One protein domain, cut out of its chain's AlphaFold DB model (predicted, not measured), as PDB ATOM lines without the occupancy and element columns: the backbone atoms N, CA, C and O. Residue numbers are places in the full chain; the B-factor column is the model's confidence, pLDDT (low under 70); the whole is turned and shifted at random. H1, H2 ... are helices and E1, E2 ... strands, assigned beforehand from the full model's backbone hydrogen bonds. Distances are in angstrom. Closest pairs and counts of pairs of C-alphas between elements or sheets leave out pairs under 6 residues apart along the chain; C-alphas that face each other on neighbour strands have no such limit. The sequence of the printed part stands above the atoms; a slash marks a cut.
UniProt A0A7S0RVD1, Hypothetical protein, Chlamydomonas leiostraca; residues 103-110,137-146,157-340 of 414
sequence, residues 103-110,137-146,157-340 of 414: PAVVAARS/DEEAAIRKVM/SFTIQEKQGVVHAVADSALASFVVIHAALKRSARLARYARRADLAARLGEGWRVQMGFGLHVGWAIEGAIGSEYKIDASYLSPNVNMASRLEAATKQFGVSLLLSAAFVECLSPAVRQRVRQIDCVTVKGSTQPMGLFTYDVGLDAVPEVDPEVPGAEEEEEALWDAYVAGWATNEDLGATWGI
ATOM      1  N   PRO A 103     -36.513 -12.445 -19.744       26.09
ATOM      2  CA  PRO A 103     -36.402 -12.233 -18.299       26.09
ATOM      3  C   PRO A 103     -34.934 -12.202 -17.861       26.09
ATOM      4  O   PRO A 103     -34.192 -13.170 -18.048       26.09
ATOM      5  N   ALA A 104     -34.530 -11.056 -17.317       28.53
ATOM      6  CA  ALA A 104     -33.142 -10.723 -17.052       28.53
ATOM      7  C   ALA A 104     -32.801 -10.929 -15.577       28.53
ATOM      8  O   ALA A 104     -33.548 -10.504 -14.687       28.53
ATOM      9  N   VAL A 105     -31.638 -11.535 -15.345       36.44
ATOM     10  CA  VAL A 105     -30.967 -11.558 -14.047       36.44
ATOM     11  C   VAL A 105     -29.744 -10.654 -14.133       36.44
ATOM     12  O   VAL A 105     -28.867 -10.885 -14.967       36.44
ATOM     13  N   VAL A 106     -29.684  -9.637 -13.269       36.50
ATOM     14  CA  VAL A 106     -28.427  -8.949 -12.954       36.50
ATOM     15  C   VAL A 106     -27.617  -9.915 -12.104       36.50
ATOM     16  O   VAL A 106     -27.979 -10.155 -10.953       36.50
ATOM     17  N   ALA A 107     -26.566 -10.491 -12.679       39.53
ATOM     18  CA  ALA A 107     -25.624 -11.342 -11.968       39.53
ATOM     19  C   ALA A 107     -24.391 -10.516 -11.586       39.53
ATOM     20  O   ALA A 107     -23.773  -9.884 -12.451       39.53
ATOM     21  N   ALA A 108     -24.031 -10.552 -10.304       32.50
ATOM     22  CA  ALA A 108     -22.824  -9.931  -9.780       32.50
ATOM     23  C   ALA A 108     -22.059 -10.886  -8.853       32.50
ATOM     24  O   ALA A 108     -22.654 -11.683  -8.119       32.50
ATOM     25  N   ARG A 109     -20.727 -10.791  -8.896       37.34
ATOM     26  CA  ARG A 109     -19.791 -11.614  -8.119       37.34
ATOM     27  C   ARG A 109     -18.643 -10.755  -7.589       37.34
ATOM     28  O   ARG A 109     -18.272  -9.775  -8.233       37.34
ATOM     29  N   SER A 110     -18.079 -11.150  -6.450       30.55
ATOM     30  CA  SER A 110     -16.903 -10.533  -5.829       30.55
ATOM     31  C   SER A 110     -15.978 -11.582  -5.201       30.55
ATOM     32  O   SER A 110     -16.400 -12.704  -4.909       30.55
ATOM     33  N   ASP A 137     -40.207   7.771  -5.593       51.12
ATOM     34  CA  ASP A 137     -40.784   7.325  -6.861       51.12
ATOM     35  C   ASP A 137     -40.217   5.972  -7.331       51.12
ATOM     36  O   ASP A 137     -40.994   5.082  -7.692       51.12
ATOM     37  N   GLU A 138     -38.897   5.773  -7.247       49.88
ATOM     38  CA  GLU A 138     -38.237   4.473  -7.455       49.88
ATOM     39  C   GLU A 138     -38.785   3.419  -6.481       49.88
ATOM     40  O   GLU A 138     -39.170   2.311  -6.874       49.88
ATOM     41  N   GLU A 139     -38.891   3.786  -5.203       51.97
ATOM     42  CA  GLU A 139     -39.405   2.916  -4.158       51.97
ATOM     43  C   GLU A 139     -40.897   2.632  -4.351       51.97
ATOM     44  O   GLU A 139     -41.332   1.492  -4.189       51.97
ATOM     45  N   ALA A 140     -41.698   3.621  -4.764       53.59
ATOM     46  CA  ALA A 140     -43.097   3.396  -5.113       53.59
ATOM     47  C   ALA A 140     -43.239   2.423  -6.297       53.59
ATOM     48  O   ALA A 140     -44.108   1.546  -6.257       53.59
ATOM     49  N   ALA A 141     -42.380   2.517  -7.317       49.66
ATOM     50  CA  ALA A 141     -42.364   1.587  -8.444       49.66
ATOM     51  C   ALA A 141     -41.982   0.159  -8.008       49.66
ATOM     52  O   ALA A 141     -42.683  -0.801  -8.344       49.66
ATOM     53  N   ILE A 142     -40.932   0.002  -7.200       51.75
ATOM     54  CA  ILE A 142     -40.462  -1.310  -6.727       51.75
ATOM     55  C   ILE A 142     -41.440  -1.920  -5.707       51.75
ATOM     56  O   ILE A 142     -41.815  -3.088  -5.846       51.75
ATOM     57  N   ARG A 143     -41.986  -1.139  -4.763       52.91
ATOM     58  CA  ARG A 143     -43.071  -1.567  -3.854       52.91
ATOM     59  C   ARG A 143     -44.344  -1.950  -4.624       52.91
ATOM     60  O   ARG A 143     -45.004  -2.916  -4.235       52.91
ATOM     61  N   LYS A 144     -44.685  -1.262  -5.727       47.22
ATOM     62  CA  LYS A 144     -45.799  -1.621  -6.636       47.22
ATOM     63  C   LYS A 144     -45.552  -2.981  -7.300       47.22
ATOM     64  O   LYS A 144     -46.445  -3.826  -7.282       47.22
ATOM     65  N   VAL A 145     -44.342  -3.233  -7.812       47.69
ATOM     66  CA  VAL A 145     -43.937  -4.545  -8.361       47.69
ATOM     67  C   VAL A 145     -44.011  -5.644  -7.292       47.69
ATOM     68  O   VAL A 145     -44.616  -6.690  -7.532       47.69
ATOM     69  N   MET A 146     -43.453  -5.416  -6.099       43.28
ATOM     70  CA  MET A 146     -43.411  -6.425  -5.035       43.28
ATOM     71  C   MET A 146     -44.791  -6.739  -4.442       43.28
ATOM     72  O   MET A 146     -45.129  -7.915  -4.304       43.28
ATOM     73  N   SER A 157     -51.656  -4.871 -16.488       61.81
ATOM     74  CA  SER A 157     -50.626  -4.988 -17.518       61.81
ATOM     75  C   SER A 157     -49.729  -3.750 -17.521       61.81
ATOM     76  O   SER A 157     -50.108  -2.727 -18.087       61.81
ATOM     77  N   PHE A 158     -48.538  -3.854 -16.921       62.53
ATOM     78  CA  PHE A 158     -47.499  -2.823 -17.034       62.53
ATOM     79  C   PHE A 158     -47.270  -2.423 -18.499       62.53
ATOM     80  O   PHE A 158     -47.070  -3.289 -19.364       62.53
ATOM     81  N   THR A 159     -47.221  -1.114 -18.742       81.50
ATOM     82  CA  THR A 159     -46.751  -0.525 -20.002       81.50
ATOM     83  C   THR A 159     -45.289  -0.900 -20.282       81.50
ATOM     84  O   THR A 159     -44.569  -1.385 -19.405       81.50
ATOM     85  N   ILE A 160     -44.820  -0.694 -21.517       76.81
ATOM     86  CA  ILE A 160     -43.404  -0.921 -21.863       76.81
ATOM     87  C   ILE A 160     -42.516   0.053 -21.072       76.81
ATOM     88  O   ILE A 160     -41.503  -0.356 -20.514       76.81
ATOM     89  N   GLN A 161     -42.964   1.302 -20.941       77.12
ATOM     90  CA  GLN A 161     -42.286   2.382 -20.233       77.12
ATOM     91  C   GLN A 161     -42.143   2.093 -18.730       77.12
ATOM     92  O   GLN A 161     -41.050   2.242 -18.192       77.12
ATOM     93  N   GLU A 162     -43.190   1.605 -18.051       77.31
ATOM     94  CA  GLU A 162     -43.073   1.189 -16.641       77.31
ATOM     95  C   GLU A 162     -42.081   0.031 -16.460       77.31
ATOM     96  O   GLU A 162     -41.314   0.028 -15.500       77.31
ATOM     97  N   LYS A 163     -42.058  -0.946 -17.380       75.94
ATOM     98  CA  LYS A 163     -41.084  -2.051 -17.326       75.94
ATOM     99  C   LYS A 163     -39.657  -1.541 -17.510       75.94
ATOM    100  O   LYS A 163     -38.777  -1.966 -16.772       75.94
ATOM    101  N   GLN A 164     -39.439  -0.630 -18.458       78.88
ATOM    102  CA  GLN A 164     -38.139   0.009 -18.679       78.88
ATOM    103  C   GLN A 164     -37.692   0.800 -17.445       78.88
ATOM    104  O   GLN A 164     -36.568   0.612 -17.001       78.88
ATOM    105  N   GLY A 165     -38.581   1.585 -16.825       79.25
ATOM    106  CA  GLY A 165     -38.292   2.293 -15.572       79.25
ATOM    107  C   GLY A 165     -37.872   1.362 -14.429       79.25
ATOM    108  O   GLY A 165     -36.890   1.637 -13.749       79.25
ATOM    109  N   VAL A 166     -38.546   0.216 -14.263       80.00
ATOM    110  CA  VAL A 166     -38.157  -0.801 -13.267       80.00
ATOM    111  C   VAL A 166     -36.803  -1.441 -13.602       80.00
ATOM    112  O   VAL A 166     -35.999  -1.643 -12.697       80.00
ATOM    113  N   VAL A 167     -36.516  -1.739 -14.876       83.38
ATOM    114  CA  VAL A 167     -35.197  -2.259 -15.290       83.38
ATOM    115  C   VAL A 167     -34.087  -1.238 -15.028       83.38
ATOM    116  O   VAL A 167     -33.050  -1.621 -14.492       83.38
ATOM    117  N   HIS A 168     -34.322   0.042 -15.334       86.81
ATOM    118  CA  HIS A 168     -33.391   1.130 -15.040       86.81
ATOM    119  C   HIS A 168     -33.117   1.244 -13.540       86.81
ATOM    120  O   HIS A 168     -31.969   1.101 -13.139       86.81
ATOM    121  N   ALA A 169     -34.151   1.378 -12.701       80.69
ATOM    122  CA  ALA A 169     -33.982   1.486 -11.250       80.69
ATOM    123  C   ALA A 169     -33.224   0.286 -10.643       80.69
ATOM    124  O   ALA A 169     -32.381   0.465  -9.768       80.69
ATOM    125  N   VAL A 170     -33.470  -0.939 -11.128       84.12
ATOM    126  CA  VAL A 170     -32.781  -2.157 -10.658       84.12
ATOM    127  C   VAL A 170     -31.316  -2.215 -11.112       84.12
ATOM    128  O   VAL A 170     -30.452  -2.572 -10.310       84.12
ATOM    129  N   ALA A 171     -31.010  -1.869 -12.367       87.94
ATOM    130  CA  ALA A 171     -29.636  -1.849 -12.875       87.94
ATOM    131  C   ALA A 171     -28.811  -0.722 -12.234       87.94
ATOM    132  O   ALA A 171     -27.684  -0.949 -11.790       87.94
ATOM    133  N   ASP A 172     -29.403   0.464 -12.114       88.56
ATOM    134  CA  ASP A 172     -28.809   1.624 -11.462       88.56
ATOM    135  C   ASP A 172     -28.533   1.316  -9.978       88.56
ATOM    136  O   ASP A 172     -27.395   1.475  -9.532       88.56
ATOM    137  N   SER A 173     -29.508   0.781  -9.229       84.38
ATOM    138  CA  SER A 173     -29.319   0.372  -7.820       84.38
ATOM    139  C   SER A 173     -28.223  -0.686  -7.650       84.38
ATOM    140  O   SER A 173     -27.469  -0.655  -6.673       84.38
ATOM    141  N   ALA A 174     -28.101  -1.625  -8.596       87.88
ATOM    142  CA  ALA A 174     -27.041  -2.628  -8.570       87.88
ATOM    143  C   ALA A 174     -25.650  -1.990  -8.709       87.88
ATOM    144  O   ALA A 174     -24.766  -2.295  -7.911       87.88
ATOM    145  N   LEU A 175     -25.454  -1.083  -9.674       90.50
ATOM    146  CA  LEU A 175     -24.173  -0.390  -9.848       90.50
ATOM    147  C   LEU A 175     -23.853   0.509  -8.642       90.50
ATOM    148  O   LEU A 175     -22.734   0.453  -8.131       90.50
ATOM    149  N   ALA A 176     -24.841   1.262  -8.144       88.12
ATOM    150  CA  ALA A 176     -24.710   2.102  -6.952       88.12
ATOM    151  C   ALA A 176     -24.184   1.314  -5.746       88.12
ATOM    152  O   ALA A 176     -23.244   1.741  -5.075       88.12
ATOM    153  N   SER A 177     -24.752   0.128  -5.516       86.19
ATOM    154  CA  SER A 177     -24.398  -0.724  -4.379       86.19
ATOM    155  C   SER A 177     -22.904  -1.079  -4.362       86.19
ATOM    156  O   SER A 177     -22.274  -1.013  -3.311       86.19
ATOM    157  N   PHE A 178     -22.298  -1.398  -5.511       89.38
ATOM    158  CA  PHE A 178     -20.869  -1.740  -5.569       89.38
ATOM    159  C   PHE A 178     -19.946  -0.523  -5.467       89.38
ATOM    160  O   PHE A 178     -18.893  -0.611  -4.834       89.38
ATOM    161  N   VAL A 179     -20.351   0.620  -6.028       88.88
ATOM    162  CA  VAL A 179     -19.624   1.890  -5.873       88.88
ATOM    163  C   VAL A 179     -19.588   2.316  -4.397       88.88
ATOM    164  O   VAL A 179     -18.530   2.679  -3.882       88.88
ATOM    165  N   VAL A 180     -20.698   2.174  -3.669       85.19
ATOM    166  CA  VAL A 180     -20.742   2.483  -2.230       85.19
ATOM    167  C   VAL A 180     -20.025   1.438  -1.381       85.19
ATOM    168  O   VAL A 180     -19.354   1.817  -0.423       85.19
ATOM    169  N   ILE A 181     -20.057   0.149  -1.739       87.44
ATOM    170  CA  ILE A 181     -19.213  -0.857  -1.072       87.44
ATOM    171  C   ILE A 181     -17.729  -0.451  -1.145       87.44
ATOM    172  O   ILE A 181     -17.013  -0.612  -0.158       87.44
ATOM    173  N   HIS A 182     -17.261   0.150  -2.244       88.69
ATOM    174  CA  HIS A 182     -15.912   0.724  -2.303       88.69
ATOM    175  C   HIS A 182     -15.710   1.928  -1.367       88.69
ATOM    176  O   HIS A 182     -14.706   1.972  -0.653       88.69
ATOM    177  N   ALA A 183     -16.646   2.882  -1.330       87.06
ATOM    178  CA  ALA A 183     -16.571   4.030  -0.421       87.06
ATOM    179  C   ALA A 183     -16.583   3.600   1.062       87.06
ATOM    180  O   ALA A 183     -15.866   4.153   1.897       87.06
ATOM    181  N   ALA A 184     -17.349   2.566   1.402       85.19
ATOM    182  CA  ALA A 184     -17.370   1.991   2.740       85.19
ATOM    183  C   ALA A 184     -16.104   1.185   3.071       85.19
ATOM    184  O   ALA A 184     -15.591   1.314   4.176       85.19
ATOM    185  N   LEU A 185     -15.522   0.434   2.123       87.25
ATOM    186  CA  LEU A 185     -14.217  -0.218   2.327       87.25
ATOM    187  C   LEU A 185     -13.110   0.783   2.709       87.25
ATOM    188  O   LEU A 185     -12.221   0.416   3.477       87.25
ATOM    189  N   LYS A 186     -13.154   2.024   2.192       87.12
ATOM    190  CA  LYS A 186     -12.215   3.095   2.580       87.12
ATOM    191  C   LYS A 186     -12.551   3.720   3.940       87.12
ATOM    192  O   LYS A 186     -11.630   4.005   4.702       87.12
ATOM    193  N   ARG A 187     -13.838   3.907   4.260       86.56
ATOM    194  CA  ARG A 187     -14.283   4.454   5.558       86.56
ATOM    195  C   ARG A 187     -14.208   3.464   6.721       86.56
ATOM    196  O   ARG A 187     -14.178   3.915   7.856       86.56
ATOM    197  N   SER A 188     -14.181   2.155   6.472       87.69
ATOM    198  CA  SER A 188     -14.376   1.167   7.538       87.69
ATOM    199  C   SER A 188     -13.276   1.212   8.602       87.69
ATOM    200  O   SER A 188     -12.136   0.786   8.366       87.69
ATOM    201  N   ALA A 189     -13.632   1.671   9.805       87.50
ATOM    202  CA  ALA A 189     -12.714   1.808  10.934       87.50
ATOM    203  C   ALA A 189     -12.129   0.438  11.307       87.50
ATOM    204  O   ALA A 189     -10.925   0.269  11.528       87.50
ATOM    205  N   ARG A 190     -12.970  -0.599  11.256       87.81
ATOM    206  CA  ARG A 190     -12.553  -1.980  11.489       87.81
ATOM    207  C   ARG A 190     -11.462  -2.438  10.517       87.81
ATOM    208  O   ARG A 190     -10.533  -3.122  10.953       87.81
ATOM    209  N   LEU A 191     -11.538  -2.075   9.233       88.62
ATOM    210  CA  LEU A 191     -10.506  -2.411   8.242       88.62
ATOM    211  C   LEU A 191      -9.241  -1.562   8.408       88.62
ATOM    212  O   LEU A 191      -8.142  -2.120   8.357       88.62
ATOM    213  N   ALA A 192      -9.375  -0.265   8.696       87.88
ATOM    214  CA  ALA A 192      -8.242   0.610   9.004       87.88
ATOM    215  C   ALA A 192      -7.422   0.086  10.203       87.88
ATOM    216  O   ALA A 192      -6.188   0.040  10.152       87.88
ATOM    217  N   ARG A 193      -8.092  -0.429  11.246       88.31
ATOM    218  CA  ARG A 193      -7.440  -1.077  12.398       88.31
ATOM    219  C   ARG A 193      -6.664  -2.343  12.018       88.31
ATOM    220  O   ARG A 193      -5.622  -2.614  12.609       88.31
ATOM    221  N   TYR A 194      -7.127  -3.122  11.034       88.75
ATOM    222  CA  TYR A 194      -6.337  -4.241  10.504       88.75
ATOM    223  C   TYR A 194      -5.145  -3.755   9.669       88.75
ATOM    224  O   TYR A 194      -4.063  -4.318   9.817       88.75
ATOM    225  N   ALA A 195      -5.299  -2.712   8.848       86.50
ATOM    226  CA  ALA A 195      -4.207  -2.160   8.039       86.50
ATOM    227  C   ALA A 195      -3.019  -1.694   8.904       86.50
ATOM    228  O   ALA A 195      -1.868  -1.996   8.591       86.50
ATOM    229  N   ARG A 196      -3.301  -1.065  10.056       87.25
ATOM    230  CA  ARG A 196      -2.299  -0.616  11.043       87.25
ATOM    231  C   ARG A 196      -1.561  -1.737  11.794       87.25
ATOM    232  O   ARG A 196      -0.614  -1.455  12.527       87.25
ATOM    233  N   ARG A 197      -1.953  -3.009  11.658       89.94
ATOM    234  CA  ARG A 197      -1.301  -4.115  12.380       89.94
ATOM    235  C   ARG A 197       0.044  -4.492  11.767       89.94
ATOM    236  O   ARG A 197       0.102  -5.047  10.669       89.94
ATOM    237  N   ALA A 198       1.111  -4.337  12.551       90.12
ATOM    238  CA  ALA A 198       2.470  -4.726  12.171       90.12
ATOM    239  C   ALA A 198       2.600  -6.200  11.723       90.12
ATOM    240  O   ALA A 198       3.349  -6.486  10.794       90.12
ATOM    241  N   ASP A 199       1.845  -7.139  12.315       92.00
ATOM    242  CA  ASP A 199       1.885  -8.559  11.919       92.00
ATOM    243  C   ASP A 199       1.218  -8.847  10.561       92.00
ATOM    244  O   ASP A 199       1.488  -9.883   9.950       92.00
ATOM    245  N   LEU A 200       0.363  -7.938  10.081       90.06
ATOM    246  CA  LEU A 200      -0.223  -7.989   8.743       90.06
ATOM    247  C   LEU A 200       0.629  -7.204   7.742       90.06
ATOM    248  O   LEU A 200       0.917  -7.737   6.673       90.06
ATOM    249  N   ALA A 201       1.131  -6.020   8.111       89.12
ATOM    250  CA  ALA A 201       2.068  -5.251   7.287       89.12
ATOM    251  C   ALA A 201       3.333  -6.064   6.942       89.12
ATOM    252  O   ALA A 201       3.684  -6.205   5.772       89.12
ATOM    253  N   ALA A 202       3.933  -6.750   7.923       90.62
ATOM    254  CA  ALA A 202       5.080  -7.645   7.719       90.62
ATOM    255  C   ALA A 202       4.788  -8.892   6.847       90.62
ATOM    256  O   ALA A 202       5.687  -9.692   6.590       90.62
ATOM    257  N   ARG A 203       3.534  -9.098   6.416       91.31
ATOM    258  CA  ARG A 203       3.087 -10.235   5.588       91.31
ATOM    259  C   ARG A 203       2.419  -9.834   4.271       91.31
ATOM    260  O   ARG A 203       2.233 -10.707   3.424       91.31
ATOM    261  N   LEU A 204       2.008  -8.574   4.130       89.69
ATOM    262  CA  LEU A 204       1.238  -8.044   2.997       89.69
ATOM    263  C   LEU A 204       1.880  -6.795   2.366       89.69
ATOM    264  O   LEU A 204       1.398  -6.340   1.334       89.69
ATOM    265  N   GLY A 205       2.952  -6.266   2.964       88.06
ATOM    266  CA  GLY A 205       3.547  -4.973   2.627       88.06
ATOM    267  C   GLY A 205       3.041  -3.852   3.540       88.06
ATOM    268  O   GLY A 205       1.959  -3.937   4.125       88.06
ATOM    269  N   GLU A 206       3.828  -2.788   3.676       84.69
ATOM    270  CA  GLU A 206       3.363  -1.550   4.309       84.69
ATOM    271  C   GLU A 206       2.317  -0.861   3.417       84.69
ATOM    272  O   GLU A 206       2.346  -0.992   2.195       84.69
ATOM    273  N   GLY A 207       1.354  -0.159   4.021       79.56
ATOM    274  CA  GLY A 207       0.298   0.543   3.277       79.56
ATOM    275  C   GLY A 207      -0.731  -0.353   2.566       79.56
ATOM    276  O   GLY A 207      -1.537   0.164   1.793       79.56
ATOM    277  N   TRP A 208      -0.739  -1.670   2.814       85.81
ATOM    278  CA  TRP A 208      -1.716  -2.588   2.218       85.81
ATOM    279  C   TRP A 208      -3.167  -2.178   2.543       85.81
ATOM    280  O   TRP A 208      -3.478  -1.739   3.651       85.81
ATOM    281  N   ARG A 209      -4.079  -2.363   1.582       83.94
ATOM    282  CA  ARG A 209      -5.521  -2.102   1.742       83.94
ATOM    283  C   ARG A 209      -6.356  -3.256   1.195       83.94
ATOM    284  O   ARG A 209      -5.891  -4.039   0.367       83.94
ATOM    285  N   VAL A 210      -7.605  -3.360   1.648       86.62
ATOM    286  CA  VAL A 210      -8.587  -4.282   1.058       86.62
ATOM    287  C   VAL A 210      -9.108  -3.681  -0.244       86.62
ATOM    288  O   VAL A 210      -9.641  -2.576  -0.254       86.62
ATOM    289  N   GLN A 211      -8.992  -4.434  -1.333       85.38
ATOM    290  CA  GLN A 211      -9.607  -4.132  -2.622       85.38
ATOM    291  C   GLN A 211     -10.532  -5.290  -3.016       85.38
ATOM    292  O   GLN A 211     -10.268  -6.445  -2.678       85.38
ATOM    293  N   MET A 212     -11.606  -4.983  -3.740       88.81
ATOM    294  CA  MET A 212     -12.488  -5.971  -4.364       88.81
ATOM    295  C   MET A 212     -12.645  -5.650  -5.851       88.81
ATOM    296  O   MET A 212     -12.645  -4.484  -6.232       88.81
ATOM    297  N   GLY A 213     -12.766  -6.691  -6.671       92.31
ATOM    298  CA  GLY A 213     -13.227  -6.586  -8.053       92.31
ATOM    299  C   GLY A 213     -14.693  -7.005  -8.145       92.31
ATOM    300  O   GLY A 213     -15.125  -7.902  -7.413       92.31
ATOM    301  N   PHE A 214     -15.440  -6.372  -9.046       94.56
ATOM    302  CA  PHE A 214     -16.848  -6.650  -9.307       94.56
ATOM    303  C   PHE A 214     -17.119  -6.749 -10.810       94.56
ATOM    304  O   PHE A 214     -16.788  -5.848 -11.581       94.56
ATOM    305  N   GLY A 215     -17.759  -7.841 -11.225       94.88
ATOM    306  CA  GLY A 215     -18.229  -8.045 -12.595       94.88
ATOM    307  C   GLY A 215     -19.750  -7.997 -12.667       94.88
ATOM    308  O   GLY A 215     -20.399  -8.776 -11.970       94.88
ATOM    309  N   LEU A 216     -20.317  -7.118 -13.502       95.06
ATOM    310  CA  LEU A 216     -21.770  -6.964 -13.660       95.06
ATOM    311  C   LEU A 216     -22.227  -7.322 -15.077       95.06
ATOM    312  O   LEU A 216     -21.790  -6.744 -16.081       95.06
ATOM    313  N   HIS A 217     -23.166  -8.262 -15.152       94.00
ATOM    314  CA  HIS A 217     -23.746  -8.726 -16.406       94.00
ATOM    315  C   HIS A 217     -25.257  -8.942 -16.292       94.00
ATOM    316  O   HIS A 217     -25.769  -9.317 -15.237       94.00
ATOM    317  N   VAL A 218     -25.956  -8.734 -17.408       91.81
ATOM    318  CA  VAL A 218     -27.382  -9.024 -17.575       91.81
ATOM    319  C   VAL A 218     -27.563 -10.068 -18.665       91.81
ATOM    320  O   VAL A 218     -27.055  -9.926 -19.776       91.81
ATOM    321  N   GLY A 219     -28.344 -11.097 -18.350       87.88
ATOM    322  CA  GLY A 219     -28.795 -12.092 -19.311       87.88
ATOM    323  C   GLY A 219     -29.882 -12.990 -18.728       87.88
ATOM    324  O   GLY A 219     -30.277 -12.846 -17.571       87.88
ATOM    325  N   TRP A 220     -30.365 -13.941 -19.527       86.88
ATOM    326  CA  TRP A 220     -31.302 -14.963 -19.053       86.88
ATOM    327  C   TRP A 220     -30.641 -15.882 -18.015       86.88
ATOM    328  O   TRP A 220     -29.447 -16.180 -18.117       86.88
ATOM    329  N   ALA A 221     -31.413 -16.400 -17.063       86.94
ATOM    330  CA  ALA A 221     -31.010 -17.531 -16.229       86.94
ATOM    331  C   ALA A 221     -32.221 -18.382 -15.837       86.94
ATOM    332  O   ALA A 221     -33.354 -17.902 -15.855       86.94
ATOM    333  N   ILE A 222     -31.973 -19.645 -15.488       83.50
ATOM    334  CA  ILE A 222     -32.978 -20.513 -14.868       83.50
ATOM    335  C   ILE A 222     -32.772 -20.439 -13.355       83.50
ATOM    336  O   ILE A 222     -31.763 -20.930 -12.852       83.50
ATOM    337  N   GLU A 223     -33.712 -19.817 -12.650       87.31
ATOM    338  CA  GLU A 223     -33.828 -19.883 -11.188       87.31
ATOM    339  C   GLU A 223     -34.447 -21.232 -10.792       87.31
ATOM    340  O   GLU A 223     -35.421 -21.679 -11.405       87.31
ATOM    341  N   GLY A 224     -33.902 -21.896  -9.772       84.81
ATOM    342  CA  GLY A 224     -34.462 -23.152  -9.287       84.81
ATOM    343  C   GLY A 224     -33.907 -23.618  -7.947       84.81
ATOM    344  O   GLY A 224     -32.814 -23.247  -7.526       84.81
ATOM    345  N   ALA A 225     -34.677 -24.481  -7.289       87.00
ATOM    346  CA  ALA A 225     -34.240 -25.240  -6.126       87.00
ATOM    347  C   ALA A 225     -33.255 -26.338  -6.569       87.00
ATOM    348  O   ALA A 225     -33.648 -27.279  -7.261       87.00
ATOM    349  N   ILE A 226     -31.984 -26.228  -6.176       86.56
ATOM    350  CA  ILE A 226     -30.929 -27.203  -6.486       86.56
ATOM    351  C   ILE A 226     -30.353 -27.747  -5.177       86.56
ATOM    352  O   ILE A 226     -30.058 -26.997  -4.251       86.56
ATOM    353  N   GLY A 227     -30.184 -29.067  -5.088       86.44
ATOM    354  CA  GLY A 227     -29.601 -29.698  -3.909       86.44
ATOM    355  C   GLY A 227     -29.945 -31.176  -3.764       86.44
ATOM    356  O   GLY A 227     -30.105 -31.902  -4.744       86.44
ATOM    357  N   SER A 228     -30.042 -31.608  -2.513       89.19
ATOM    358  CA  SER A 228     -30.412 -32.953  -2.070       89.19
ATOM    359  C   SER A 228     -31.567 -32.878  -1.069       89.19
ATOM    360  O   SER A 228     -31.873 -31.804  -0.557       89.19
ATOM    361  N   GLU A 229     -32.154 -34.022  -0.715       86.69
ATOM    362  CA  GLU A 229     -33.199 -34.124   0.318       86.69
ATOM    363  C   GLU A 229     -32.807 -33.466   1.661       86.69
ATOM    364  O   GLU A 229     -33.659 -32.916   2.352       86.69
ATOM    365  N   TYR A 230     -31.511 -33.452   2.002       88.38
ATOM    366  CA  TYR A 230     -30.995 -32.881   3.255       88.38
ATOM    367  C   TYR A 230     -30.592 -31.400   3.178       88.38
ATOM    368  O   TYR A 230     -30.387 -30.773   4.217       88.38
ATOM    369  N   LYS A 231     -30.424 -30.840   1.974       82.75
ATOM    370  CA  LYS A 231     -30.106 -29.420   1.764       82.75
ATOM    371  C   LYS A 231     -30.492 -29.000   0.355       82.75
ATOM    372  O   LYS A 231     -29.946 -29.535  -0.609       82.75
ATOM    373  N   ILE A 232     -31.375 -28.013   0.268       85.56
ATOM    374  CA  ILE A 232     -31.830 -27.381  -0.968       85.56
ATOM    375  C   ILE A 232     -31.446 -25.905  -0.889       85.56
ATOM    376  O   ILE A 232     -31.799 -25.236   0.080       85.56
ATOM    377  N   ASP A 233     -30.745 -25.410  -1.904       86.00
ATOM    378  CA  ASP A 233     -30.415 -23.997  -2.076       86.00
ATOM    379  C   ASP A 233     -31.172 -23.437  -3.291       86.00
ATOM    380  O   ASP A 233     -31.408 -24.146  -4.273       86.00
ATOM    381  N   ALA A 234     -31.543 -22.156  -3.253       86.19
ATOM    382  CA  ALA A 234     -31.958 -21.446  -4.460       86.19
ATOM    383  C   ALA A 234     -30.710 -21.132  -5.299       86.19
ATOM    384  O   ALA A 234     -29.719 -20.627  -4.773       86.19
ATOM    385  N   SER A 235     -30.735 -21.462  -6.589       86.25
ATOM    386  CA  SER A 235     -29.570 -21.375  -7.470       86.25
ATOM    387  C   SER A 235     -29.966 -20.930  -8.879       86.25
ATOM    388  O   SER A 235     -31.087 -21.176  -9.331       86.25
ATOM    389  N   TYR A 236     -29.032 -20.278  -9.573       85.50
ATOM    390  CA  TYR A 236     -29.221 -19.729 -10.912       85.50
ATOM    391  C   TYR A 236     -28.307 -20.438 -11.907       85.50
ATOM    392  O   TYR A 236     -27.083 -20.347 -11.825       85.50
ATOM    393  N   LEU A 237     -28.889 -21.127 -12.890       84.94
ATOM    394  CA  LEU A 237     -28.128 -21.850 -13.906       84.94
ATOM    395  C   LEU A 237     -28.148 -21.097 -15.241       84.94
ATOM    396  O   LEU A 237     -29.194 -20.966 -15.882       84.94
ATOM    397  N   SER A 238     -26.981 -20.595 -15.664       86.44
ATOM    398  CA  SER A 238     -26.812 -19.897 -16.946       86.44
ATOM    399  C   SER A 238     -25.342 -19.752 -17.382       86.44
ATOM    400  O   SER A 238     -24.461 -19.559 -16.537       86.44
ATOM    401  N   PRO A 239     -25.048 -19.715 -18.698       84.69
ATOM    402  CA  PRO A 239     -23.804 -19.144 -19.222       84.69
ATOM    403  C   PRO A 239     -23.572 -17.689 -18.775       84.69
ATOM    404  O   PRO A 239     -22.427 -17.279 -18.604       84.69
ATOM    405  N   ASN A 240     -24.642 -16.928 -18.527       88.06
ATOM    406  CA  ASN A 240     -24.583 -15.505 -18.182       88.06
ATOM    407  C   ASN A 240     -24.120 -15.282 -16.726       88.06
ATOM    408  O   ASN A 240     -23.350 -14.364 -16.458       88.06
ATOM    409  N   VAL A 241     -24.466 -16.180 -15.794       85.94
ATOM    410  CA  VAL A 241     -23.906 -16.174 -14.422       85.94
ATOM    411  C   VAL A 241     -22.385 -16.387 -14.469       85.94
ATOM    412  O   VAL A 241     -21.618 -15.657 -13.844       85.94
ATOM    413  N   ASN A 242     -21.923 -17.311 -15.321       85.88
ATOM    414  CA  ASN A 242     -20.493 -17.510 -15.565       85.88
ATOM    415  C   ASN A 242     -19.821 -16.288 -16.226       85.88
ATOM    416  O   ASN A 242     -18.633 -16.067 -16.001       85.88
ATOM    417  N   MET A 243     -20.548 -15.487 -17.015       87.19
ATOM    418  CA  MET A 243     -20.019 -14.248 -17.598       87.19
ATOM    419  C   MET A 243     -19.714 -13.204 -16.519       87.19
ATOM    420  O   MET A 243     -18.621 -12.648 -16.531       87.19
ATOM    421  N   ALA A 244     -20.611 -12.989 -15.547       89.38
ATOM    422  CA  ALA A 244     -20.357 -12.071 -14.431       89.38
ATOM    423  C   ALA A 244     -19.064 -12.431 -13.672       89.38
ATOM    424  O   ALA A 244     -18.250 -11.558 -13.378       89.38
ATOM    425  N   SER A 245     -18.802 -13.728 -13.457       86.50
ATOM    426  CA  SER A 245     -17.534 -14.176 -12.862       86.50
ATOM    427  C   SER A 245     -16.303 -13.952 -13.749       86.50
ATOM    428  O   SER A 245     -15.215 -13.793 -13.204       86.50
ATOM    429  N   ARG A 246     -16.428 -13.983 -15.083       87.94
ATOM    430  CA  ARG A 246     -15.306 -13.663 -15.986       87.94
ATOM    431  C   ARG A 246     -15.009 -12.169 -15.981       87.94
ATOM    432  O   ARG A 246     -13.847 -11.788 -16.011       87.94
ATOM    433  N   LEU A 247     -16.049 -11.336 -15.907       92.12
ATOM    434  CA  LEU A 247     -15.889  -9.891 -15.769       92.12
ATOM    435  C   LEU A 247     -15.196  -9.542 -14.444       92.12
ATOM    436  O   LEU A 247     -14.257  -8.756 -14.447       92.12
ATOM    437  N   GLU A 248     -15.589 -10.184 -13.338       93.38
ATOM    438  CA  GLU A 248     -14.918 -10.017 -12.041       93.38
ATOM    439  C   GLU A 248     -13.440 -10.422 -12.113       93.38
ATOM    440  O   GLU A 248     -12.589  -9.643 -11.698       93.38
ATOM    441  N   ALA A 249     -13.106 -11.574 -12.700       89.81
ATOM    442  CA  ALA A 249     -11.711 -11.989 -12.865       89.81
ATOM    443  C   ALA A 249     -10.893 -10.998 -13.725       89.81
ATOM    444  O   ALA A 249      -9.761 -10.659 -13.370       89.81
ATOM    445  N   ALA A 250     -11.486 -10.490 -14.811       91.62
ATOM    446  CA  ALA A 250     -10.847  -9.569 -15.746       91.62
ATOM    447  C   ALA A 250     -10.636  -8.144 -15.197       91.62
ATOM    448  O   ALA A 250      -9.801  -7.425 -15.744       91.62
ATOM    449  N   THR A 251     -11.298  -7.738 -14.102       93.69
ATOM    450  CA  THR A 251     -11.040  -6.444 -13.417       93.69
ATOM    451  C   THR A 251      -9.540  -6.186 -13.215       93.69
ATOM    452  O   THR A 251      -9.031  -5.120 -13.556       93.69
ATOM    453  N   LYS A 252      -8.813  -7.222 -12.776       91.12
ATOM    454  CA  LYS A 252      -7.363  -7.222 -12.528       91.12
ATOM    455  C   LYS A 252      -6.533  -6.997 -13.788       91.12
ATOM    456  O   LYS A 252      -5.518  -6.318 -13.715       91.12
ATOM    457  N   GLN A 253      -6.956  -7.555 -14.926       91.31
ATOM    458  CA  GLN A 253      -6.274  -7.367 -16.211       91.31
ATOM    459  C   GLN A 253      -6.402  -5.912 -16.668       91.31
ATOM    460  O   GLN A 253      -5.426  -5.326 -17.115       91.31
ATOM    461  N   PHE A 254      -7.588  -5.318 -16.508       93.75
ATOM    462  CA  PHE A 254      -7.873  -3.932 -16.891       93.75
ATOM    463  C   PHE A 254      -7.463  -2.879 -15.850       93.75
ATOM    464  O   PHE A 254      -7.603  -1.692 -16.125       93.75
ATOM    465  N   GLY A 255      -6.979  -3.268 -14.665       93.12
ATOM    466  CA  GLY A 255      -6.609  -2.331 -13.595       93.12
ATOM    467  C   GLY A 255      -7.777  -1.505 -13.032       93.12
ATOM    468  O   GLY A 255      -7.549  -0.451 -12.448       93.12
ATOM    469  N   VAL A 256      -9.022  -1.960 -13.214       94.38
ATOM    470  CA  VAL A 256     -10.251  -1.304 -12.721       94.38
ATOM    471  C   VAL A 256     -10.882  -2.134 -11.606       94.38
ATOM    472  O   VAL A 256     -10.604  -3.324 -11.500       94.38
ATOM    473  N   SER A 257     -11.768  -1.555 -10.792       93.38
ATOM    474  CA  SER A 257     -12.501  -2.324  -9.770       93.38
ATOM    475  C   SER A 257     -13.888  -2.807 -10.215       93.38
ATOM    476  O   SER A 257     -14.388  -3.802  -9.691       93.38
ATOM    477  N   LEU A 258     -14.491  -2.150 -11.210       95.12
ATOM    478  CA  LEU A 258     -15.797  -2.480 -11.780       95.12
ATOM    479  C   LEU A 258     -15.657  -2.799 -13.269       95.12
ATOM    480  O   LEU A 258     -15.111  -1.999 -14.024       95.12
ATOM    481  N   LEU A 259     -16.190  -3.942 -13.705       96.50
ATOM    482  CA  LEU A 259     -16.257  -4.303 -15.121       96.50
ATOM    483  C   LEU A 259     -17.685  -4.689 -15.518       96.50
ATOM    484  O   LEU A 259     -18.273  -5.641 -14.999       96.50
ATOM    485  N   LEU A 260     -18.249  -3.927 -16.450       97.31
ATOM    486  CA  LEU A 260     -19.644  -3.988 -16.870       97.31
ATOM    487  C   LEU A 260     -19.723  -4.474 -18.323       97.31
ATOM    488  O   LEU A 260     -18.999  -3.990 -19.194       97.31
ATOM    489  N   SER A 261     -20.632  -5.400 -18.617       95.94
ATOM    490  CA  SER A 261     -20.945  -5.750 -20.014       95.94
ATOM    491  C   SER A 261     -21.843  -4.706 -20.689       95.94
ATOM    492  O   SER A 261     -22.712  -4.130 -20.034       95.94
ATOM    493  N   ALA A 262     -21.731  -4.558 -22.013       95.31
ATOM    494  CA  ALA A 262     -22.648  -3.750 -22.829       95.31
ATOM    495  C   ALA A 262     -24.139  -4.007 -22.510       95.31
ATOM    496  O   ALA A 262     -24.888  -3.065 -22.272       95.31
ATOM    497  N   ALA A 263     -24.545  -5.277 -22.382       93.25
ATOM    498  CA  ALA A 263     -25.921  -5.669 -22.052       93.25
ATOM    499  C   ALA A 263     -26.402  -5.186 -20.666       93.25
ATOM    500  O   ALA A 263     -27.598  -5.009 -20.460       93.25
ATOM    501  N   PHE A 264     -25.491  -4.957 -19.713       95.94
ATOM    502  CA  PHE A 264     -25.819  -4.319 -18.435       95.94
ATOM    503  C   PHE A 264     -25.932  -2.793 -18.588       95.94
ATOM    504  O   PHE A 264     -26.864  -2.185 -18.069       95.94
ATOM    505  N   VAL A 265     -25.033  -2.172 -19.360       96.38
ATOM    506  CA  VAL A 265     -25.054  -0.723 -19.637       96.38
ATOM    507  C   VAL A 265     -26.291  -0.303 -20.443       96.38
ATOM    508  O   VAL A 265     -26.842   0.772 -20.212       96.38
ATOM    509  N   GLU A 266     -26.803  -1.171 -21.318       94.12
ATOM    510  CA  GLU A 266     -28.098  -1.002 -21.993       94.12
ATOM    511  C   GLU A 266     -29.285  -0.939 -21.016       94.12
ATOM    512  O   GLU A 266     -30.276  -0.264 -21.316       94.12
ATOM    513  N   CYS A 267     -29.176  -1.571 -19.841       93.12
ATOM    514  CA  CYS A 267     -30.175  -1.513 -18.776       93.12
ATOM    515  C   CYS A 267     -30.036  -0.295 -17.850       93.12
ATOM    516  O   CYS A 267     -31.032   0.058 -17.227       93.12
ATOM    517  N   LEU A 268     -28.880   0.376 -17.776       92.69
ATOM    518  CA  LEU A 268     -28.710   1.596 -16.963       92.69
ATOM    519  C   LEU A 268     -29.567   2.759 -17.487       92.69
ATOM    520  O   LEU A 268     -29.800   2.860 -18.698       92.69
ATOM    521  N   SER A 269     -30.002   3.671 -16.614       91.81
ATOM    522  CA  SER A 269     -30.708   4.890 -17.039       91.81
ATOM    523  C   SER A 269     -29.820   5.813 -17.892       91.81
ATOM    524  O   SER A 269     -28.589   5.756 -17.805       91.81
ATOM    525  N   PRO A 270     -30.398   6.725 -18.701       91.88
ATOM    526  CA  PRO A 270     -29.621   7.678 -19.500       91.88
ATOM    527  C   PRO A 270     -28.717   8.620 -18.688       91.88
ATOM    528  O   PRO A 270     -27.770   9.166 -19.251       91.88
ATOM    529  N   ALA A 271     -29.002   8.825 -17.397       89.62
ATOM    530  CA  ALA A 271     -28.184   9.640 -16.501       89.62
ATOM    531  C   ALA A 271     -26.973   8.851 -15.980       89.62
ATOM    532  O   ALA A 271     -25.836   9.293 -16.134       89.62
ATOM    533  N   VAL A 272     -27.194   7.645 -15.444       90.06
ATOM    534  CA  VAL A 272     -26.111   6.787 -14.930       90.06
ATOM    535  C   VAL A 272     -25.202   6.300 -16.064       90.06
ATOM    536  O   VAL A 272     -23.989   6.214 -15.892       90.06
ATOM    537  N   ARG A 273     -25.743   6.110 -17.275       92.31
ATOM    538  CA  ARG A 273     -24.972   5.766 -18.482       92.31
ATOM    539  C   ARG A 273     -23.933   6.822 -18.895       92.31
ATOM    540  O   ARG A 273     -22.992   6.478 -19.599       92.31
ATOM    541  N   GLN A 274     -24.057   8.077 -18.455       90.69
ATOM    542  CA  GLN A 274     -23.035   9.117 -18.687       90.69
ATOM    543  C   GLN A 274     -21.855   9.023 -17.701       90.69
ATOM    544  O   GLN A 274     -20.801   9.613 -17.948       90.69
ATOM    545  N   ARG A 275     -22.017   8.254 -16.611       91.00
ATOM    546  CA  ARG A 275     -20.981   7.891 -15.628       91.00
ATOM    547  C   ARG A 275     -20.415   6.483 -15.880       91.00
ATOM    548  O   ARG A 275     -20.049   5.781 -14.946       91.00
ATOM    549  N   VAL A 276     -20.350   6.045 -17.137       94.69
ATOM    550  CA  VAL A 276     -19.550   4.879 -17.551       94.69
ATOM    551  C   VAL A 276     -18.853   5.176 -18.878       94.69
ATOM    552  O   VAL A 276     -19.417   5.859 -19.732       94.69
ATOM    553  N   ARG A 277     -17.646   4.638 -19.081       95.56
ATOM    554  CA  ARG A 277     -16.959   4.645 -20.390       95.56
ATOM    555  C   ARG A 277     -16.816   3.228 -20.925       95.56
ATOM    556  O   ARG A 277     -16.643   2.292 -20.141       95.56
ATOM    557  N   GLN A 278     -16.867   3.063 -22.247       97.50
ATOM    558  CA  GLN A 278     -16.399   1.826 -22.875       97.50
ATOM    559  C   GLN A 278     -14.868   1.805 -22.819       97.50
ATOM    560  O   GLN A 278     -14.248   2.844 -23.014       97.50
ATOM    561  N   ILE A 279     -14.277   0.646 -22.535       97.06
ATOM    562  CA  ILE A 279     -12.827   0.462 -22.372       97.06
ATOM    563  C   ILE A 279     -12.228  -0.633 -23.256       97.06
ATOM    564  O   ILE A 279     -11.028  -0.613 -23.510       97.06
ATOM    565  N   ASP A 280     -13.034  -1.577 -23.741       95.94
ATOM    566  CA  ASP A 280     -12.601  -2.546 -24.750       95.94
ATOM    567  C   ASP A 280     -13.804  -3.083 -25.546       95.94
ATOM    568  O   ASP A 280     -14.973  -2.825 -25.229       95.94
ATOM    569  N   CYS A 281     -13.526  -3.870 -26.577       94.81
ATOM    570  CA  CYS A 281     -14.496  -4.731 -27.235       94.81
ATOM    571  C   CYS A 281     -13.839  -6.094 -27.471       94.81
ATOM    572  O   CYS A 281     -12.824  -6.183 -28.166       94.81
ATOM    573  N   VAL A 282     -14.388  -7.158 -26.875       91.62
ATOM    574  CA  VAL A 282     -13.742  -8.479 -26.882       91.62
ATOM    575  C   VAL A 282     -14.692  -9.621 -27.219       91.62
ATOM    576  O   VAL A 282     -15.858  -9.620 -26.827       91.62
ATOM    577  N   THR A 283     -14.185 -10.649 -27.896       88.38
ATOM    578  CA  THR A 283     -14.813 -11.976 -27.931       88.38
ATOM    579  C   THR A 283     -14.299 -12.817 -26.765       88.38
ATOM    580  O   THR A 283     -13.095 -12.904 -26.519       88.38
ATOM    581  N   VAL A 284     -15.204 -13.468 -26.029       76.69
ATOM    582  CA  VAL A 284     -14.820 -14.411 -24.965       76.69
ATOM    583  C   VAL A 284     -14.676 -15.824 -25.519       76.69
ATOM    584  O   VAL A 284     -15.462 -16.252 -26.364       76.69
ATOM    585  N   LYS A 285     -13.740 -16.607 -24.976       70.06
ATOM    586  CA  LYS A 285     -13.566 -18.016 -25.357       70.06
ATOM    587  C   LYS A 285     -14.882 -18.802 -25.241       70.06
ATOM    588  O   LYS A 285     -15.413 -18.985 -24.138       70.06
ATOM    589  N   GLY A 286     -15.379 -19.261 -26.394       70.06
ATOM    590  CA  GLY A 286     -16.666 -19.947 -26.564       70.06
ATOM    591  C   GLY A 286     -17.777 -19.121 -27.236       70.06
ATOM    592  O   GLY A 286     -18.815 -19.695 -27.549       70.06
ATOM    593  N   SER A 287     -17.571 -17.825 -27.492       75.88
ATOM    594  CA  SER A 287     -18.490 -16.951 -28.238       75.88
ATOM    595  C   SER A 287     -17.782 -16.300 -29.427       75.88
ATOM    596  O   SER A 287     -16.673 -15.791 -29.291       75.88
ATOM    597  N   THR A 288     -18.445 -16.269 -30.583       76.25
ATOM    598  CA  THR A 288     -18.016 -15.494 -31.761       76.25
ATOM    599  C   THR A 288     -18.618 -14.088 -31.804       76.25
ATOM    600  O   THR A 288     -18.237 -13.292 -32.660       76.25
ATOM    601  N   GLN A 289     -19.556 -13.771 -30.905       85.56
ATOM    602  CA  GLN A 289     -20.150 -12.442 -30.797       85.56
ATOM    603  C   GLN A 289     -19.258 -11.553 -29.913       85.56
ATOM    604  O   GLN A 289     -19.000 -11.937 -28.765       85.56
ATOM    605  N   PRO A 290     -18.781 -10.397 -30.415       90.38
ATOM    606  CA  PRO A 290     -18.016  -9.450 -29.615       90.38
ATOM    607  C   PRO A 290     -18.917  -8.752 -28.592       90.38
ATOM    608  O   PRO A 290     -20.106  -8.534 -28.828       90.38
ATOM    609  N   MET A 291     -18.333  -8.394 -27.453       92.19
ATOM    610  CA  MET A 291     -18.996  -7.736 -26.334       92.19
ATOM    611  C   MET A 291     -18.195  -6.496 -25.930       92.19
ATOM    612  O   MET A 291     -17.004  -6.592 -25.632       92.19
ATOM    613  N   GLY A 292     -18.860  -5.340 -25.889       95.31
ATOM    614  CA  GLY A 292     -18.285  -4.129 -25.309       95.31
ATOM    615  C   GLY A 292     -18.086  -4.290 -23.801       95.31
ATOM    616  O   GLY A 292     -18.996  -4.748 -23.100       95.31
ATOM    617  N   LEU A 293     -16.902  -3.915 -23.321       96.69
ATOM    618  CA  LEU A 293     -16.552  -3.844 -21.905       96.69
ATOM    619  C   LEU A 293     -16.547  -2.386 -21.461       96.69
ATOM    620  O   LEU A 293     -15.971  -1.541 -22.140       96.69
ATOM    621  N   PHE A 294     -17.173  -2.105 -20.325       98.12
ATOM    622  CA  PHE A 294     -17.344  -0.766 -19.766       98.12
ATOM    623  C   PHE A 294     -16.889  -0.734 -18.304       98.12
ATOM    624  O   PHE A 294     -16.907  -1.762 -17.628       98.12
ATOM    625  N   THR A 295     -16.536   0.443 -17.797       97.31
ATOM    626  CA  THR A 295     -16.210   0.665 -16.378       97.31
ATOM    627  C   THR A 295     -16.945   1.887 -15.827       97.31
ATOM    628  O   THR A 295     -17.259   2.817 -16.575       97.31
ATOM    629  N   TYR A 296     -17.193   1.878 -14.516       95.19
ATOM    630  CA  TYR A 296     -17.375   3.086 -13.712       95.19
ATOM    631  C   TYR A 296     -16.039   3.330 -12.998       95.19
ATOM    632  O   TYR A 296     -15.590   2.489 -12.218       95.19
ATOM    633  N   ASP A 297     -15.395   4.463 -13.262       93.25
ATOM    634  CA  ASP A 297     -14.125   4.821 -12.635       93.25
ATOM    635  C   ASP A 297     -14.341   5.289 -11.188       93.25
ATOM    636  O   ASP A 297     -14.681   6.444 -10.947       93.25
ATOM    637  N   VAL A 298     -14.132   4.394 -10.216       90.62
ATOM    638  CA  VAL A 298     -14.260   4.712  -8.783       90.62
ATOM    639  C   VAL A 298     -13.042   5.508  -8.296       90.62
ATOM    640  O   VAL A 298     -11.985   4.942  -8.021       90.62
ATOM    641  N   GLY A 299     -13.192   6.823  -8.152       88.62
ATOM    642  CA  GLY A 299     -12.215   7.699  -7.503       88.62
ATOM    643  C   GLY A 299     -12.483   7.782  -6.007       88.62
ATOM    644  O   GLY A 299     -13.386   8.490  -5.581       88.62
ATOM    645  N   LEU A 300     -11.711   7.069  -5.188       86.62
ATOM    646  CA  LEU A 300     -11.938   7.036  -3.737       86.62
ATOM    647  C   LEU A 300     -11.364   8.237  -2.976       86.62
ATOM    648  O   LEU A 300     -11.510   8.308  -1.760       86.62
ATOM    649  N   ASP A 301     -10.714   9.181  -3.647       83.25
ATOM    650  CA  ASP A 301      -9.957  10.256  -3.001       83.25
ATOM    651  C   ASP A 301     -10.825  11.222  -2.191       83.25
ATOM    652  O   ASP A 301     -10.463  11.553  -1.064       83.25
ATOM    653  N   ALA A 302     -12.003  11.584  -2.707       79.38
ATOM    654  CA  ALA A 302     -12.969  12.434  -2.008       79.38
ATOM    655  C   ALA A 302     -13.658  11.742  -0.813       79.38
ATOM    656  O   ALA A 302     -14.246  12.415   0.030       79.38
ATOM    657  N   VAL A 303     -13.585  10.410  -0.719       83.62
ATOM    658  CA  VAL A 303     -14.132   9.654   0.416       83.62
ATOM    659  C   VAL A 303     -13.148   9.753   1.594       83.62
ATOM    660  O   VAL A 303     -11.985   9.371   1.427       83.62
ATOM    661  N   PRO A 304     -13.563  10.239   2.780       81.00
ATOM    662  CA  PRO A 304     -12.663  10.411   3.920       81.00
ATOM    663  C   PRO A 304     -12.175   9.067   4.481       81.00
ATOM    664  O   PRO A 304     -12.878   8.058   4.421       81.00
ATOM    665  N   GLU A 305     -10.975   9.059   5.063       80.50
ATOM    666  CA  GLU A 305     -10.490   7.934   5.872       80.50
ATOM    667  C   GLU A 305     -10.821   8.176   7.344       80.50
ATOM    668  O   GLU A 305     -10.588   9.268   7.864       80.50
ATOM    669  N   VAL A 306     -11.358   7.156   8.010       81.44
ATOM    670  CA  VAL A 306     -11.690   7.200   9.439       81.44
ATOM    671  C   VAL A 306     -10.476   6.757  10.253       81.44
ATOM    672  O   VAL A 306      -9.811   5.777   9.911       81.44
ATOM    673  N   ASP A 307     -10.183   7.467  11.343       83.38
ATOM    674  CA  ASP A 307      -9.136   7.076  12.285       83.38
ATOM    675  C   ASP A 307      -9.688   6.041  13.291       83.38
ATOM    676  O   ASP A 307     -10.517   6.396  14.129       83.38
ATOM    677  N   PRO A 308      -9.257   4.764  13.249       81.75
ATOM    678  CA  PRO A 308      -9.812   3.696  14.083       81.75
ATOM    679  C   PRO A 308      -9.528   3.806  15.588       81.75
ATOM    680  O   PRO A 308     -10.024   2.966  16.337       81.75
ATOM    681  N   GLU A 309      -8.743   4.789  16.041       84.38
ATOM    682  CA  GLU A 309      -8.593   5.071  17.479       84.38
ATOM    683  C   GLU A 309      -9.671   6.039  18.013       84.38
ATOM    684  O   GLU A 309      -9.716   6.291  19.218       84.38
ATOM    685  N   VAL A 310     -10.536   6.593  17.149       83.44
ATOM    686  CA  VAL A 310     -11.666   7.442  17.564       83.44
ATOM    687  C   VAL A 310     -12.730   6.576  18.259       83.44
ATOM    688  O   VAL A 310     -13.271   5.657  17.637       83.44
ATOM    689  N   PRO A 311     -13.069   6.836  19.538       82.06
ATOM    690  CA  PRO A 311     -14.120   6.091  20.228       82.06
ATOM    691  C   PRO A 311     -15.485   6.343  19.578       82.06
ATOM    692  O   PRO A 311     -15.857   7.498  19.388       82.06
ATOM    693  N   GLY A 312     -16.232   5.277  19.283       80.62
ATOM    694  CA  GLY A 312     -17.521   5.346  18.583       80.62
ATOM    695  C   GLY A 312     -17.445   5.123  17.068       80.62
ATOM    696  O   GLY A 312     -18.482   5.073  16.421       80.62
ATOM    697  N   ALA A 313     -16.252   4.973  16.479       78.19
ATOM    698  CA  ALA A 313     -16.096   4.903  15.023       78.19
ATOM    699  C   ALA A 313     -16.691   3.642  14.355       78.19
ATOM    700  O   ALA A 313     -17.008   3.694  13.169       78.19
ATOM    701  N   GLU A 314     -16.850   2.518  15.069       77.19
ATOM    702  CA  GLU A 314     -17.561   1.340  14.529       77.19
ATOM    703  C   GLU A 314     -19.090   1.526  14.637       77.19
ATOM    704  O   GLU A 314     -19.829   1.103  13.752       77.19
ATOM    705  N   GLU A 315     -19.565   2.226  15.669       81.81
ATOM    706  CA  GLU A 315     -20.973   2.570  15.880       81.81
ATOM    707  C   GLU A 315     -21.465   3.690  14.937       81.81
ATOM    708  O   GLU A 315     -22.598   3.646  14.456       81.81
ATOM    709  N   GLU A 316     -20.615   4.671  14.616       76.94
ATOM    710  CA  GLU A 316     -20.877   5.686  13.585       76.94
ATOM    711  C   GLU A 316     -20.891   5.071  12.172       76.94
ATOM    712  O   GLU A 316     -21.722   5.452  11.347       76.94
ATOM    713  N   GLU A 317     -20.031   4.078  11.900       75.38
ATOM    714  CA  GLU A 317     -20.059   3.290  10.657       75.38
ATOM    715  C   GLU A 317     -21.394   2.533  10.509       75.38
ATOM    716  O   GLU A 317     -21.998   2.571   9.438       75.38
ATOM    717  N   GLU A 318     -21.897   1.902  11.576       75.12
ATOM    718  CA  GLU A 318     -23.189   1.195  11.578       75.12
ATOM    719  C   GLU A 318     -24.386   2.157  11.411       75.12
ATOM    720  O   GLU A 318     -25.263   1.915  10.580       75.12
ATOM    721  N   ALA A 319     -24.383   3.310  12.091       74.81
ATOM    722  CA  ALA A 319     -25.437   4.322  11.952       74.81
ATOM    723  C   ALA A 319     -25.501   4.958  10.545       74.81
ATOM    724  O   ALA A 319     -26.591   5.275  10.055       74.81
ATOM    725  N   LEU A 320     -24.357   5.123   9.869       72.25
ATOM    726  CA  LEU A 320     -24.300   5.573   8.472       72.25
ATOM    727  C   LEU A 320     -24.912   4.550   7.500       72.25
ATOM    728  O   LEU A 320     -25.486   4.948   6.485       72.25
ATOM    729  N   TRP A 321     -24.823   3.252   7.805       70.38
ATOM    730  CA  TRP A 321     -25.449   2.199   7.003       70.38
ATOM    731  C   TRP A 321     -26.971   2.140   7.175       70.38
ATOM    732  O   TRP A 321     -27.675   1.982   6.178       70.38
ATOM    733  N   ASP A 322     -27.494   2.320   8.389       68.25
ATOM    734  CA  ASP A 322     -28.948   2.382   8.623       68.25
ATOM    735  C   ASP A 322     -29.590   3.609   7.947       68.25
ATOM    736  O   ASP A 322     -30.701   3.532   7.418       68.25
ATOM    737  N   ALA A 323     -28.874   4.738   7.904       63.69
ATOM    738  CA  ALA A 323     -29.305   5.964   7.226       63.69
ATOM    739  C   ALA A 323     -29.089   5.957   5.695       63.69
ATOM    740  O   ALA A 323     -29.417   6.938   5.021       63.69
ATOM    741  N   TYR A 324     -28.515   4.889   5.133       65.50
ATOM    742  CA  TYR A 324     -28.067   4.853   3.744       65.50
ATOM    743  C   TYR A 324     -29.216   4.962   2.721       65.50
ATOM    744  O   TYR A 324     -30.269   4.337   2.853       65.50
ATOM    745  N   VAL A 325     -28.980   5.710   1.639       62.47
ATOM    746  CA  VAL A 325     -29.926   5.896   0.527       62.47
ATOM    747  C   VAL A 325     -29.284   5.450  -0.784       62.47
ATOM    748  O   VAL A 325     -28.223   5.946  -1.157       62.47
ATOM    749  N   ALA A 326     -29.934   4.533  -1.506       58.44
ATOM    750  CA  ALA A 326     -29.373   3.902  -2.710       58.44
ATOM    751  C   ALA A 326     -29.544   4.712  -4.017       58.44
ATOM    752  O   ALA A 326     -29.060   4.290  -5.068       58.44
ATOM    753  N   GLY A 327     -30.238   5.854  -3.968       65.25
ATOM    754  CA  GLY A 327     -30.582   6.666  -5.140       65.25
ATOM    755  C   GLY A 327     -29.427   7.523  -5.675       65.25
ATOM    756  O   GLY A 327     -28.812   8.302  -4.948       65.25
ATOM    757  N   TRP A 328     -29.178   7.461  -6.987       71.19
ATOM    758  CA  TRP A 328     -28.072   8.164  -7.668       71.19
ATOM    759  C   TRP A 328     -28.091   9.694  -7.584       71.19
ATOM    760  O   TRP A 328     -27.051  10.328  -7.771       71.19
ATOM    761  N   ALA A 329     -29.264  10.287  -7.360       64.75
ATOM    762  CA  ALA A 329     -29.446  11.736  -7.270       64.75
ATOM    763  C   ALA A 329     -29.394  12.273  -5.827       64.75
ATOM    764  O   ALA A 329     -29.272  13.480  -5.636       64.75
ATOM    765  N   THR A 330     -29.517  11.395  -4.829       67.56
ATOM    766  CA  THR A 330     -29.624  11.736  -3.400       67.56
ATOM    767  C   THR A 330     -28.431  11.264  -2.576       67.56
ATOM    768  O   THR A 330     -28.251  11.728  -1.455       67.56
ATOM    769  N   ASN A 331     -27.616  10.355  -3.112       72.62
ATOM    770  CA  ASN A 331     -26.434   9.830  -2.451       72.62
ATOM    771  C   ASN A 331     -25.176  10.659  -2.783       72.62
ATOM    772  O   ASN A 331     -24.780  10.759  -3.947       72.62
ATOM    773  N   GLU A 332     -24.532  11.219  -1.756       72.00
ATOM    774  CA  GLU A 332     -23.331  12.050  -1.913       72.00
ATOM    775  C   GLU A 332     -22.107  11.243  -2.379       72.00
ATOM    776  O   GLU A 332     -21.362  11.718  -3.242       72.00
ATOM    777  N   ASP A 333     -21.939  10.002  -1.899       74.06
ATOM    778  CA  ASP A 333     -20.832   9.128  -2.310       74.06
ATOM    779  C   ASP A 333     -20.871   8.872  -3.818       74.06
ATOM    780  O   ASP A 333     -19.862   9.057  -4.483       74.06
ATOM    781  N   LEU A 334     -22.030   8.532  -4.394       79.25
ATOM    782  CA  LEU A 334     -22.167   8.231  -5.831       79.25
ATOM    783  C   LEU A 334     -21.810   9.408  -6.755       79.25
ATOM    784  O   LEU A 334     -21.564   9.201  -7.954       79.25
ATOM    785  N   GLY A 335     -21.813  10.635  -6.222       76.81
ATOM    786  CA  GLY A 335     -21.236  11.822  -6.850       76.81
ATOM    787  C   GLY A 335     -19.733  11.946  -6.593       76.81
ATOM    788  O   GLY A 335     -18.966  12.078  -7.545       76.81
ATOM    789  N   ALA A 336     -19.315  11.870  -5.328       77.06
ATOM    790  CA  ALA A 336     -17.923  12.019  -4.897       77.06
ATOM    791  C   ALA A 336     -16.976  10.934  -5.446       77.06
ATOM    792  O   ALA A 336     -15.797  11.202  -5.658       77.06
ATOM    793  N   THR A 337     -17.477   9.724  -5.713       83.50
ATOM    794  CA  THR A 337     -16.694   8.590  -6.223       83.50
ATOM    795  C   THR A 337     -16.490   8.590  -7.735       83.50
ATOM    796  O   THR A 337     -15.897   7.645  -8.254       83.50
ATOM    797  N   TRP A 338     -16.988   9.583  -8.477       87.62
ATOM    798  CA  TRP A 338     -16.783   9.643  -9.925       87.62
ATOM    799  C   TRP A 338     -15.366  10.147 -10.243       87.62
ATOM    800  O   TRP A 338     -15.089  11.343 -10.247       87.62
ATOM    801  N   GLY A 339     -14.446   9.206 -10.465       84.38
ATOM    802  CA  GLY A 339     -12.996   9.415 -10.452       84.38
ATOM    803  C   GLY A 339     -12.351   9.861 -11.762       84.38
ATOM    804  O   GLY A 339     -11.148   9.637 -11.929       84.38
ATOM    805  N   ILE A 340     -13.131  10.414 -12.696       89.88
ATOM    806  CA  ILE A 340     -12.660  11.049 -13.935       89.88
ATOM    807  C   ILE A 340     -13.518  12.276 -14.259       89.88
ATOM    808  O   ILE A 340     -14.722  12.290 -14.015       89.88
TER     809      ILE A 340
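Overview. This is residues 103 to 110, 137 to 146 and 157 to 340 of the 414 residues of the protein "Hypothetical protein" of Chlamydomonas leiostraca (UniProt A0A7S0RVD1). A strongly twisted five-stranded sheet lies between two helices, with the long helix H2 over one face and H5 in the curl of the other. The hairpin E3 and E4 reaches away from this body as an arm, and H2 runs past the sheet towards H3, H4 and H8. The 202 printed residues have nine named helices and seven named strands, in the order E1 H1 H2 H3 H4 E2 E3 E4 H5 E5 H6 H7 E6 E7 H8 H9. The class is mixed, helices and strands; the mixed sheet runs E1 E2 E5 E7 E6, and E3 and E4 form a second, antiparallel one. The whole is compact, with a radius of gyration of the C-alphas of 19.1 A and spans of 55 by 48 by 41 A.

Along the chain. Find C-alpha 104 at (-33.142, -10.723, -17.052), where E1, residues 104 to 110, begins. The sheet's other strands are E2, 214 to 219, E5, 258 to 261, E7, 291 to 295, and E6, 277 to 284, 19.7 A long. E3 is 222 to 228 and E4 231 to 237. H2, 160 to 187, starts at (-43.404, -0.921, -21.863) and is 40.4 A long; H5, 239 to 254, is 22.2 A. H1 is 137 to 146, H3 189 to 195, H4 198 to 204, H6 262 to 265, H7 272 to 275, H8 313 to 322, and H9 332 to 336, ending at (-17.923, 12.019, -4.897).

Arrangement. Look for N 107 and O 217, 2.9 A, between antiparallel E1 and E2; N 216 and O 259, 2.9 A, between parallel E2 and E5; N 260 and O 294, 2.8 A, between antiparallel E5 and E7; N 279 and O 293, 2.8 A, in the hairpin E6 and E7; and N 224 and O 235, 2.9 A, in the hairpin E3 and E4. H2 and H5 are on opposite faces, making three layers, helices on both faces of a sheet; H2 has a height over the sheet of 10.9 A. The sheet curls round H5, which has a kink of 30 degrees near residue 248; the closest C-alphas of E2 and H5, Gly 215 and Glu 248, are 3.9 A apart. E5, H6, H7 and E6 form a split strand-helix-strand unit, two strands running the same way with E7 between them, its crossover right-handed. H6 is only just at the sheet's level, with a height of 3.9 A; H7 is close to H2 but not clearly touching, C-alphas 272 and 172 being closest at 6.8 A. H2 touches H1 with residues 166 to 169 alone, closest C-alphas 169 and 138, 6.4 A, and H9 with residues 176 to 183 alone, closest 180 and 333, 6.6 A. H8 touches H3, closest C-alphas 314 and 189, 6.1 A, at a steep tilt of 53 degrees, opposite ways; H4 touches no helix. Every O i to N i+4 pair is within hydrogen-bond range in H1, H3, H8 and H9, against 23 of 24 in H2, 2 of 3 in H4 and 10 of 12 in H5; H6 and H7 are too short for one.

Size, cuts and confidence. The C-alphas farthest apart, of Ser 157 and Ala 202, are 61.2 A apart. Two cuts fall in the printed part: residues 111 to 136, with 29.8 A between C-alphas 110 and 137, and residues 147 to 156, with 14.5 A between C-alphas 146 and 157. The link E7 to H8, residues 296 to 312, is long. The model's mean pLDDT over the printed part is 81.7; it is under 70 at residues 103 to 110, 137 to 146, 157 to 158, 322 to 327 and 329 to 330.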